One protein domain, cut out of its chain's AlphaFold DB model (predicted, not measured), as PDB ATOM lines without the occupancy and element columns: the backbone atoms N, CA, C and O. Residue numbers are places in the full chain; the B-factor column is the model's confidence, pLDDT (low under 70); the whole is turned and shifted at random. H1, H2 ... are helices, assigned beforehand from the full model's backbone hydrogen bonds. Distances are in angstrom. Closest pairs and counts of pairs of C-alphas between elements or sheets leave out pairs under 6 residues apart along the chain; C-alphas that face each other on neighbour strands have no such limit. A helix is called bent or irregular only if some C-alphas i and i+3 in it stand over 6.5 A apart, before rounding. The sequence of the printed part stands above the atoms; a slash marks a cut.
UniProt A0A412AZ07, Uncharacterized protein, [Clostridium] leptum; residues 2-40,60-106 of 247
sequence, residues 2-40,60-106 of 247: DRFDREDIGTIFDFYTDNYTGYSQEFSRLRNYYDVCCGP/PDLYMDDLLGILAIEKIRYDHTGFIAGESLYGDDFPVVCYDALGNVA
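Overview. This is residues 2 to 40 and 60 to 106 of the 247 residues of an uncharacterized protein of [Clostridium] leptum (UniProt A0A412AZ07). The longest helix, H3, has H4 side by side with it on one side and H1 crossing it on the other; H2 sits loosely beside H1, near the first residues of H3. The printed part has 86 residues with four named helices, H1 to H4 in order, and no named strand: all helix. It is compact, radius of gyration of the C-alphas 12.6 A, spanning 40 by 28 by 26 A.

Arrangement. H3, residues 64 to 81, touches H4, residues 91 to 105, the same way at a shallow tilt of 22 degrees; the closest C-alphas, of Asp 66 and Gly 91, are 5.2 A apart. H1, residues 6 to 19, touches H3 with residues 9 to 15 alone, at a steep tilt of 65 degrees; the closest C-alphas, of Ile 12 and Ala 72, are 6.6 A apart. H2, residues 25 to 38, is close to but not clearly touching H1, Phe 13 to Arg 31 being the closest C-alphas at 7.4 A. Every O i to N i+4 pair is within hydrogen-bond range in H2 and H3, 8 of 10 in H1 and 9 of 11 in H4.

Along the chain. H3 is 25.6 A long, from C-alpha 64 at (128.187, 153.225, 172.933). H4, 22.0 A, is only just irregular, C-alphas 92 and 95 being 7.0 A apart; it ends with C-alpha 105 at (104.252, 155.219, 178.922).

Size, cuts and confidence. Residues 41 to 59 are cut out, with 26.3 A between C-alphas 40 and 60. No link printed whole is long. Confidence is under 70 at residues 2 to 8, 20 to 24, 37 to 40 and 60 to 63.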
ATOM      1  N   ASP A   2     128.444 160.275 183.137       42.97
ATOM      2  CA  ASP A   2     127.920 159.544 184.310       42.97
ATOM      3  C   ASP A   2     126.410 159.343 184.060       42.97
ATOM      4  O   ASP A   2     125.552 159.772 184.817       42.97
ATOM      5  N   ARG A   3     126.082 158.779 182.882       52.12
ATOM      6  CA  ARG A   3     124.698 158.457 182.475       52.12
ATOM      7  C   ARG A   3     124.264 157.077 183.003       52.12
ATOM      8  O   ARG A   3     123.080 156.783 183.011       52.12
ATOM      9  N   PHE A   4     125.222 156.262 183.449       53.97
ATOM     10  CA  PHE A   4     125.020 154.918 183.984       53.97
ATOM     11  C   PHE A   4     126.047 154.676 185.089       53.97
ATOM     12  O   PHE A   4     127.253 154.679 184.809       53.97
ATOM     13  N   ASP A   5     125.601 154.461 186.325       54.59
ATOM     14  CA  ASP A   5     126.497 153.952 187.357       54.59
ATOM     15  C   ASP A   5     126.934 152.533 186.959       54.59
ATOM     16  O   ASP A   5     126.189 151.763 186.351       54.59
ATOM     17  N   ARG A   6     128.185 152.155 187.250       47.66
ATOM     18  CA  ARG A   6     128.740 150.845 186.838       47.66
ATOM     19  C   ARG A   6     127.920 149.641 187.319       47.66
ATOM     20  O   ARG A   6     128.030 148.573 186.720       47.66
ATOM     21  N   GLU A   7     127.142 149.800 188.389       50.16
ATOM     22  CA  GLU A   7     126.246 148.762 188.914       50.16
ATOM     23  C   GLU A   7     125.020 148.530 188.003       50.16
ATOM     24  O   GLU A   7     124.533 147.400 187.906       50.16
ATOM     25  N   ASP A   8     124.606 149.535 187.222       67.06
ATOM     26  CA  ASP A   8     123.482 149.428 186.283       67.06
ATOM     27  C   ASP A   8     123.865 148.673 185.006       67.06
ATOM     28  O   ASP A   8     123.100 147.844 184.510       67.06
ATOM     29  N   ILE A   9     125.080 148.888 184.489       71.88
ATOM     30  CA  ILE A   9     125.504 148.322 183.195       71.88
ATOM     31  C   ILE A   9     125.633 146.793 183.258       71.88
ATOM     32  O   ILE A   9     125.207 146.097 182.334       71.88
ATOM     33  N   GLY A  10     126.195 146.253 184.345       74.81
ATOM     34  CA  GLY A  10     126.301 144.801 184.538       74.81
ATOM     35  C   GLY A  10     124.925 144.133 184.586       74.81
ATOM     36  O   GLY A  10     124.679 143.168 183.867       74.81
ATOM     37  N   THR A  11     124.005 144.723 185.350       79.88
ATOM     38  CA  THR A  11     122.619 144.251 185.475       79.88
ATOM     39  C   THR A  11     121.883 144.283 184.134       79.88
ATOM     40  O   THR A  11     121.133 143.359 183.818       79.88
ATOM     41  N   ILE A  12     122.113 145.318 183.318       81.19
ATOM     42  CA  ILE A  12     121.577 145.394 181.955       81.19
ATOM     43  C   ILE A  12     122.128 144.240 181.109       81.19
ATOM     44  O   ILE A  12     121.350 143.505 180.505       81.19
ATOM     45  N   PHE A  13     123.443 144.006 181.087       81.75
ATOM     46  CA  PHE A  13     123.996 142.915 180.280       81.75
ATOM     47  C   PHE A  13     123.524 141.530 180.715       81.75
ATOM     48  O   PHE A  13     123.258 140.694 179.849       81.75
ATOM     49  N   ASP A  14     123.402 141.283 182.015       82.81
ATOM     50  CA  ASP A  14     122.883 140.018 182.537       82.81
ATOM     51  C   ASP A  14     121.421 139.817 182.114       82.81
ATOM     52  O   ASP A  14     121.089 138.780 181.540       82.81
ATOM     53  N   PHE A  15     120.578 140.852 182.242       81.94
ATOM     54  CA  PHE A  15     119.195 140.819 181.754       81.94
ATOM     55  C   PHE A  15     119.111 140.410 180.275       81.94
ATOM     56  O   PHE A  15     118.362 139.496 179.928       81.94
ATOM     57  N   TYR A  16     119.913 141.014 179.398       78.19
ATOM     58  CA  TYR A  16     119.907 140.658 177.975       78.19
ATOM     59  C   TYR A  16     120.487 139.274 177.688       78.19
ATOM     60  O   TYR A  16     120.049 138.606 176.756       78.19
ATOM     61  N   THR A  17     121.432 138.816 178.503       79.62
ATOM     62  CA  THR A  17     122.005 137.464 178.395       79.62
ATOM     63  C   THR A  17     120.970 136.390 178.643       79.62
ATOM     64  O   THR A  17     120.916 135.390 177.928       79.62
ATOM     65  N   ASP A  18     120.124 136.630 179.636       77.75
ATOM     66  CA  ASP A  18     119.121 135.672 180.067       77.75
ATOM     67  C   ASP A  18     117.862 135.713 179.188       77.75
ATOM     68  O   ASP A  18     117.160 134.705 179.074       77.75
ATOM     69  N   ASN A  19     117.575 136.853 178.546       70.81
ATOM     70  CA  ASN A  19     116.310 137.079 177.843       70.81
ATOM     71  C   ASN A  19     116.411 137.119 176.306       70.81
ATOM     72  O   ASN A  19     115.396 136.895 175.643       70.81
ATOM     73  N   TYR A  20     117.591 137.337 175.712       67.94
ATOM     74  CA  TYR A  20     117.774 137.295 174.256       67.94
ATOM     75  C   TYR A  20     118.500 136.024 173.810       67.94
ATOM     76  O   TYR A  20     119.687 135.824 174.044       67.94
ATOM     77  N   THR A  21     117.785 135.158 173.089       55.44
ATOM     78  CA  THR A  21     118.296 133.869 172.585       55.44
ATOM     79  C   THR A  21     119.215 133.992 171.365       55.44
ATOM     80  O   THR A  21     119.857 133.016 170.979       55.44
ATOM     81  N   GLY A  22     119.315 135.184 170.772       57.97
ATOM     82  CA  GLY A  22     120.246 135.505 169.697       57.97
ATOM     83  C   GLY A  22     120.964 136.807 170.011       57.97
ATOM     84  O   GLY A  22     120.400 137.881 169.828       57.97
ATOM     85  N   TYR A  23     122.205 136.722 170.483       58.00
ATOM     86  CA  TYR A  23     123.048 137.905 170.605       58.00
ATOM     87  C   TYR A  23     123.294 138.479 169.216       58.00
ATOM     88  O   TYR A  23     123.845 137.795 168.349       58.00
ATOM     89  N   SER A  24     122.911 139.737 169.004       68.44
ATOM     90  CA  SER A  24     123.355 140.459 167.820       68.44
ATOM     91  C   SER A  24     124.885 140.607 167.851       68.44
ATOM     92  O   SER A  24     125.537 140.518 168.909       68.44
ATOM     93  N   GLN A  25     125.494 140.802 166.681       72.31
ATOM     94  CA  GLN A  25     126.936 141.032 166.595       72.31
ATOM     95  C   GLN A  25     127.325 142.301 167.374       72.31
ATOM     96  O   GLN A  25     128.396 142.372 167.976       72.31
ATOM     97  N   GLU A  26     126.417 143.269 167.406       72.38
ATOM     98  CA  GLU A  26     126.487 144.561 168.071       72.38
ATOM     99  C   GLU A  26     126.507 144.395 169.593       72.38
ATOM    100  O   GLU A  26     127.415 144.912 170.244       72.38
ATOM    101  N   PHE A  27     125.609 143.580 170.163       77.62
ATOM    102  CA  PHE A  27     125.626 143.271 171.597       77.62
ATOM    103  C   PHE A  27     126.926 142.571 172.010       77.62
ATOM    104  O   PHE A  27     127.529 142.900 173.030       77.62
ATOM    105  N   SER A  28     127.408 141.635 171.185       77.25
ATOM    106  CA  SER A  28     128.670 140.929 171.442       77.25
ATOM    107  C   SER A  28     129.874 141.877 171.432       77.25
ATOM    108  O   SER A  28     130.766 141.757 172.275       77.25
ATOM    109  N   ARG A  29     129.898 142.847 170.506       76.56
ATOM    110  CA  ARG A  29     130.922 143.905 170.453       76.56
ATOM    111  C   ARG A  29     130.839 144.827 171.671       76.56
ATOM    112  O   ARG A  29     131.874 145.114 172.271       76.56
ATOM    113  N   LEU A  30     129.630 145.232 172.060       77.56
ATOM    114  CA  LEU A  30     129.384 146.087 173.222       77.56
ATOM    115  C   LEU A  30     129.845 145.422 174.527       77.56
ATOM    116  O   LEU A  30     130.597 146.023 175.296       77.56
ATOM    117  N   ARG A  31     129.480 144.152 174.735       78.75
ATOM    118  CA  ARG A  31     129.935 143.358 175.882       78.75
ATOM    119  C   ARG A  31     131.453 143.194 175.898       78.75
ATOM    120  O   ARG A  31     132.075 143.417 176.931       78.75
ATOM    121  N   ASN A  32     132.067 142.864 174.758       79.75
ATOM    122  CA  ASN A  32     133.522 142.723 174.676       79.75
ATOM    123  C   ASN A  32     134.245 144.018 175.070       79.75
ATOM    124  O   ASN A  32     135.201 143.978 175.843       79.75
ATOM    125  N   TYR A  33     133.764 145.165 174.585       76.31
ATOM    126  CA  TYR A  33     134.307 146.465 174.964       76.31
ATOM    127  C   TYR A  33     134.181 146.718 176.472       76.31
ATOM    128  O   TYR A  33     135.166 147.087 177.115       76.31
ATOM    129  N   TYR A  34     133.003 146.469 177.056       75.31
ATOM    130  CA  TYR A  34     132.794 146.610 178.498       75.31
ATOM    131  C   TYR A  34     133.752 145.728 179.309       75.31
ATOM    132  O   TYR A  34     134.406 146.220 180.228       75.31
ATOM    133  N   ASP A  35     133.921 144.460 178.940       77.81
ATOM    134  CA  ASP A  35     134.830 143.542 179.636       77.81
ATOM    135  C   ASP A  35     136.298 143.998 179.549       77.81
ATOM    136  O   ASP A  35     137.066 143.876 180.511       77.81
ATOM    137  N   VAL A  36     136.704 144.562 178.408       76.25
ATOM    138  CA  VAL A  36     138.063 145.081 178.193       76.25
ATOM    139  C   VAL A  36     138.316 146.350 179.009       76.25
ATOM    140  O   VAL A  36     139.381 146.467 179.626       76.25
ATOM    141  N   CYS A  37     137.361 147.281 179.030       67.50
ATOM    142  CA  CYS A  37     137.503 148.597 179.656       67.50
ATOM    143  C   CYS A  37     137.179 148.608 181.159       67.50
ATOM    144  O   CYS A  37     137.811 149.344 181.920       67.50
ATOM    145  N   CYS A  38     136.220 147.790 181.596       63.09
ATOM    146  CA  CYS A  38     135.637 147.810 182.940       63.09
ATOM    147  C   CYS A  38     135.770 146.479 183.701       63.09
ATOM    148  O   CYS A  38     135.462 146.444 184.893       63.09
ATOM    149  N   GLY A  39     136.257 145.406 183.065       56.09
ATOM    150  CA  GLY A  39     136.423 144.102 183.709       56.09
ATOM    151  C   GLY A  39     137.371 144.128 184.921       56.09
ATOM    152  O   GLY A  39     138.247 144.999 185.025       56.09
ATOM    153  N   PRO A  40     137.239 143.165 185.857       46.28
ATOM    154  CA  PRO A  40     138.020 143.145 187.085       46.28
ATOM    155  C   PRO A  40     139.522 143.213 186.784       46.28
ATOM    156  O   PRO A  40     140.052 142.511 185.914       46.28
ATOM    157  N   PRO A  60     134.005 152.473 163.319       44.78
ATOM    158  CA  PRO A  60     132.655 152.998 163.253       44.78
ATOM    159  C   PRO A  60     132.457 153.661 164.612       44.78
ATOM    160  O   PRO A  60     132.736 153.009 165.626       44.78
ATOM    161  N   ASP A  61     132.111 154.942 164.631       48.41
ATOM    162  CA  ASP A  61     131.725 155.651 165.843       48.41
ATOM    163  C   ASP A  61     130.495 154.930 166.406       48.41
ATOM    164  O   ASP A  61     129.347 155.269 166.144       48.41
ATOM    165  N   LEU A  62     130.730 153.816 167.097       53.03
ATOM    166  CA  LEU A  62     129.733 153.119 167.869       53.03
ATOM    167  C   LEU A  62     129.420 154.102 168.984       53.03
ATOM    168  O   LEU A  62     130.232 154.298 169.889       53.03
ATOM    169  N   TYR A  63     128.272 154.760 168.880       69.44
ATOM    170  CA  TYR A  63     127.712 155.572 169.946       69.44
ATOM    171  C   TYR A  63     127.332 154.634 171.095       69.44
ATOM    172  O   TYR A  63     126.194 154.205 171.249       69.44
ATOM    173  N   MET A  64     128.334 154.220 171.869       73.56
ATOM    174  CA  MET A  64     128.187 153.225 172.933       73.56
ATOM    175  C   MET A  64     127.176 153.682 173.982       73.56
ATOM    176  O   MET A  64     126.430 152.861 174.508       73.56
ATOM    177  N   ASP A  65     127.123 154.989 174.238       77.00
ATOM    178  CA  ASP A  65     126.141 155.606 175.127       77.00
ATOM    179  C   ASP A  65     124.708 155.454 174.594       77.00
ATOM    180  O   ASP A  65     123.785 155.267 175.387       77.00
ATOM    181  N   ASP A  66     124.526 155.476 173.273       82.88
ATOM    182  CA  ASP A  66     123.225 155.299 172.624       82.88
ATOM    183  C   ASP A  66     122.805 153.828 172.660       82.88
ATOM    184  O   ASP A  66     121.676 153.519 173.027       82.88
ATOM    185  N   LEU A  67     123.731 152.897 172.399       83.12
ATOM    186  CA  LEU A  67     123.462 151.462 172.534       83.12
ATOM    187  C   LEU A  67     123.103 151.079 173.977       83.12
ATOM    188  O   LEU A  67     122.146 150.343 174.202       83.12
ATOM    189  N   LEU A  68     123.846 151.593 174.963       83.62
ATOM    190  CA  LEU A  68     123.510 151.413 176.378       83.62
ATOM    191  C   LEU A  68     122.166 152.064 176.720       83.62
ATOM    192  O   LEU A  68     121.391 151.490 177.481       83.62
ATOM    193  N   GLY A  69     121.865 153.217 176.123       86.12
ATOM    194  CA  GLY A  69     120.571 153.880 176.235       86.12
ATOM    195  C   GLY A  69     119.408 153.035 175.720       86.12
ATOM    196  O   GLY A  69     118.404 152.910 176.422       86.12
ATOM    197  N   ILE A  70     119.551 152.407 174.548       87.38
ATOM    198  CA  ILE A  70     118.550 151.486 173.984       87.38
ATOM    199  C   ILE A  70     118.303 150.324 174.951       87.38
ATOM    200  O   ILE A  70     117.155 150.058 175.317       87.38
ATOM    201  N   LEU A  71     119.378 149.682 175.424       86.94
ATOM    202  CA  LEU A  71     119.278 148.552 176.349       86.94
ATOM    203  C   LEU A  71     118.627 148.948 177.684       86.94
ATOM    204  O   LEU A  71     117.808 148.211 178.235       86.94
ATOM    205  N   ALA A  72     118.968 150.123 178.212       89.06
ATOM    206  CA  ALA A  72     118.388 150.630 179.448       89.06
ATOM    207  C   ALA A  72     116.885 150.898 179.302       89.06
ATOM    208  O   ALA A  72     116.102 150.466 180.147       89.06
ATOM    209  N   ILE A  73     116.465 151.551 178.213       89.38
ATOM    210  CA  ILE A  73     115.051 151.846 177.942       89.38
ATOM    211  C   ILE A  73     114.227 150.565 177.843       89.38
ATOM    212  O   ILE A  73     113.134 150.481 178.407       89.38
ATOM    213  N   GLU A  74     114.724 149.550 177.145       87.44
ATOM    214  CA  GLU A  74     113.989 148.296 177.013       87.44
ATOM    215  C   GLU A  74     113.960 147.501 178.328       87.44
ATOM    216  O   GLU A  74     112.904 146.961 178.669       87.44
ATOM    217  N   LYS A  75     115.022 147.536 179.145       87.44
ATOM    218  CA  LYS A  75     114.963 147.008 180.518       87.44
ATOM    219  C   LYS A  75     113.916 147.739 181.371       87.44
ATOM    220  O   LYS A  75     113.104 147.083 182.016       87.44
ATOM    221  N   ILE A  76     113.875 149.075 181.344       90.50
ATOM    222  CA  ILE A  76     112.863 149.877 182.059       90.50
ATOM    223  C   ILE A  76     111.450 149.466 181.623       90.50
ATOM    224  O   ILE A  76     110.572 149.208 182.451       90.50
ATOM    225  N   ARG A  77     111.212 149.348 180.311       88.88
ATOM    226  CA  ARG A  77     109.918 148.890 179.781       88.88
ATOM    227  C   ARG A  77     109.574 147.500 180.297       88.88
ATOM    228  O   ARG A  77     108.434 147.287 180.722       88.88
ATOM    229  N   TYR A  78     110.533 146.578 180.295       88.06
ATOM    230  CA  TYR A  78     110.341 145.230 180.811       88.06
ATOM    231  C   TYR A  78     109.987 145.234 182.299       88.06
ATOM    232  O   TYR A  78     108.986 144.634 182.681       88.06
ATOM    233  N   ASP A  79     110.713 145.974 183.131       88.69
ATOM    234  CA  ASP A  79     110.464 146.021 184.576       88.69
ATOM    235  C   ASP A  79     109.053 146.555 184.905       88.69
ATOM    236  O   ASP A  79     108.408 146.108 185.857       88.69
ATOM    237  N   HIS A  80     108.522 147.466 184.080       88.94
ATOM    238  CA  HIS A  80     107.197 148.068 184.282       88.94
ATOM    239  C   HIS A  80     106.038 147.354 183.571       88.94
ATOM    240  O   HIS A  80     104.873 147.569 183.933       88.94
ATOM    241  N   THR A  81     106.308 146.561 182.531       86.31
ATOM    242  CA  THR A  81     105.260 145.971 181.669       86.31
ATOM    243  C   THR A  81     105.385 144.464 181.459       86.31
ATOM    244  O   THR A  81     104.411 143.831 181.055       86.31
ATOM    245  N   GLY A  82     106.550 143.883 181.742       85.25
ATOM    246  CA  GLY A  82     106.907 142.493 181.458       85.25
ATOM    247  C   GLY A  82     107.145 142.194 179.975       85.25
ATOM    248  O   GLY A  82     107.276 141.028 179.611       85.25
ATOM    249  N   PHE A  83     107.158 143.215 179.111       81.12
ATOM    250  CA  PHE A  83     107.289 143.062 177.665       81.12
ATOM    251  C   PHE A  83     108.676 143.489 177.175       81.12
ATOM    252  O   PHE A  83     109.170 144.550 177.552       81.12
ATOM    253  N   ILE A  84     109.264 142.664 176.309       80.06
ATOM    254  CA  ILE A  84     110.510 142.935 175.583       80.06
ATOM    255  C   ILE A  84     110.130 143.254 174.143       80.06
ATOM    256  O   ILE A  84     109.372 142.500 173.530       80.06
ATOM    257  N   ALA A  85     110.623 144.373 173.622       73.94
ATOM    258  CA  ALA A  85     110.208 144.873 172.322       73.94
ATOM    259  C   ALA A  85     111.012 144.286 171.164       73.94
ATOM    260  O   ALA A  85     110.464 144.167 170.069       73.94
ATOM    261  N   GLY A  86     112.252 143.854 171.400       74.50
ATOM    262  CA  GLY A  86     113.105 143.380 170.316       74.50
ATOM    263  C   GLY A  86     113.911 144.499 169.668       74.50
ATOM    264  O   GLY A  86     114.144 144.404 168.464       74.50
ATOM    265  N   GLU A  87     114.240 145.576 170.394       75.44
ATOM    266  CA  GLU A  87     114.798 146.777 169.761       75.44
ATOM    267  C   GLU A  87     116.136 146.495 169.067       75.44
ATOM    268  O   GLU A  87     116.997 145.746 169.539       75.44
ATOM    269  N   SER A  88     116.299 147.121 167.908       74.44
ATOM    270  CA  SER A  88     117.524 147.056 167.127       74.44
ATOM    271  C   SER A  88     118.658 147.796 167.845       74.44
ATOM    272  O   SER A  88     118.461 148.862 168.423       74.44
ATOM    273  N   LEU A  89     119.866 147.226 167.820       77.19
ATOM    274  CA  LEU A  89     121.046 147.787 168.485       77.19
ATOM    275  C   LEU A  89     121.931 148.554 167.499       77.19
ATOM    276  O   LEU A  89     123.101 148.212 167.313       77.19
ATOM    277  N   TYR A  90     121.378 149.607 166.900       78.00
ATOM    278  CA  TYR A  90     122.137 150.616 166.158       78.00
ATOM    279  C   TYR A  90     121.986 151.981 166.835       78.00
ATOM    280  O   TYR A  90     120.903 152.337 167.279       78.00
ATOM    281  N   GLY A  91     123.073 152.758 166.915       70.56
ATOM    282  CA  GLY A  91     123.055 154.071 167.581       70.56
ATOM    283  C   GLY A  91     122.022 155.031 166.979       70.56
ATOM    284  O   GLY A  91     121.305 155.697 167.715       70.56
ATOM    285  N   ASP A  92     121.861 155.004 165.653       80.56
ATOM    286  CA  ASP A  92     120.877 155.822 164.931       80.56
ATOM    287  C   ASP A  92     119.417 155.506 165.317       80.56
ATOM    288  O   ASP A  92     118.540 156.352 165.143       80.56
ATOM    289  N   ASP A  93     119.151 154.320 165.882       83.25
ATOM    290  CA  ASP A  93     117.819 153.928 166.354       83.25
ATOM    291  C   ASP A  93     117.504 154.519 167.740       83.25
ATOM    292  O   ASP A  93     116.342 154.557 168.148       83.25
ATOM    293  N   PHE A  94     118.498 155.026 168.480       84.25
ATOM    294  CA  PHE A  94     118.299 155.486 169.855       84.25
ATOM    295  C   PHE A  94     117.232 156.581 169.996       84.25
ATOM    296  O   PHE A  94     116.344 156.413 170.837       84.25
ATOM    297  N   PRO A  95     117.209 157.653 169.175       82.81
ATOM    298  CA  PRO A  95     116.125 158.631 169.226       82.81
ATOM    299  C   PRO A  95     114.746 158.001 168.997       82.81
ATOM    300  O   PRO A  95     113.793 158.350 169.692       82.81
ATOM    301  N   VAL A  96     114.638 157.049 168.063       85.00
ATOM    302  CA  VAL A  96     113.379 156.352 167.746       85.00
ATOM    303  C   VAL A  96     112.904 155.545 168.952       85.00
ATOM    304  O   VAL A  96     111.777 155.738 169.407       85.00
ATOM    305  N   VAL A  97     113.791 154.741 169.544       86.88
ATOM    306  CA  VAL A  97     113.508 153.946 170.750       86.88
ATOM    307  C   VAL A  97     113.050 154.836 171.909       86.88
ATOM    308  O   VAL A  97     112.132 154.475 172.648       86.88
ATOM    309  N   CYS A  98     113.638 156.027 172.058       85.69
ATOM    310  CA  CYS A  98     113.220 156.997 173.068       85.69
ATOM    311  C   CYS A  98     111.782 157.478 172.840       85.69
ATOM    312  O   CYS A  98     110.965 157.409 173.760       85.69
ATOM    313  N   TYR A  99     111.451 157.950 171.635       84.19
ATOM    314  CA  TYR A  99     110.104 158.448 171.332       84.19
ATOM    315  C   TYR A  99     109.041 157.350 171.421       84.19
ATOM    316  O   TYR A  99     107.961 157.592 171.969       84.19
ATOM    317  N   ASP A 100     109.360 156.136 170.973       87.06
ATOM    318  CA  ASP A 100     108.469 154.984 171.099       87.06
ATOM    319  C   ASP A 100     108.238 154.619 172.568       87.06
ATOM    320  O   ASP A 100     107.103 154.374 172.987       87.06
ATOM    321  N   ALA A 101     109.287 154.643 173.395       88.31
ATOM    322  CA  ALA A 101     109.148 154.430 174.831       88.31
ATOM    323  C   ALA A 101     108.259 155.498 175.482       88.31
ATOM    324  O   ALA A 101     107.354 155.140 176.236       88.31
ATOM    325  N   LEU A 102     108.441 156.781 175.145       87.88
ATOM    326  CA  LEU A 102     107.574 157.865 175.623       87.88
ATOM    327  C   LEU A 102     106.111 157.647 175.206       87.88
ATOM    328  O   LEU A 102     105.209 157.802 176.028       87.88
ATOM    329  N   GLY A 103     105.862 157.226 173.964       85.00
ATOM    330  CA  GLY A 103     104.520 156.877 173.486       85.00
ATOM    331  C   GLY A 103     103.882 155.710 174.251       85.00
ATOM    332  O   GLY A 103     102.674 155.707 174.486       85.00
ATOM    333  N   ASN A 104     104.691 154.752 174.706       87.50
ATOM    334  CA  ASN A 104     104.239 153.560 175.426       87.50
ATOM    335  C   ASN A 104     103.981 153.785 176.926       87.50
ATOM    336  O   ASN A 104     103.325 152.956 177.569       87.50
ATOM    337  N   VAL A 105     104.480 154.880 177.507       89.56
ATOM    338  CA  VAL A 105     104.252 155.219 178.922       89.56
ATOM    339  C   VAL A 105     102.756 155.391 179.196       89.56
ATOM    340  O   VAL A 105     102.209 154.826 180.150       89.56
ATOM    341  N   ALA A 106     102.088 156.220 178.398       86.75
ATOM    342  CA  ALA A 106     100.700 156.598 178.607       86.75
ATOM    343  C   ALA A 106     100.109 157.241 177.353       86.75
ATOM    344  O   ALA A 106     100.834 157.842 176.559       86.75
TER     345      ALA A 106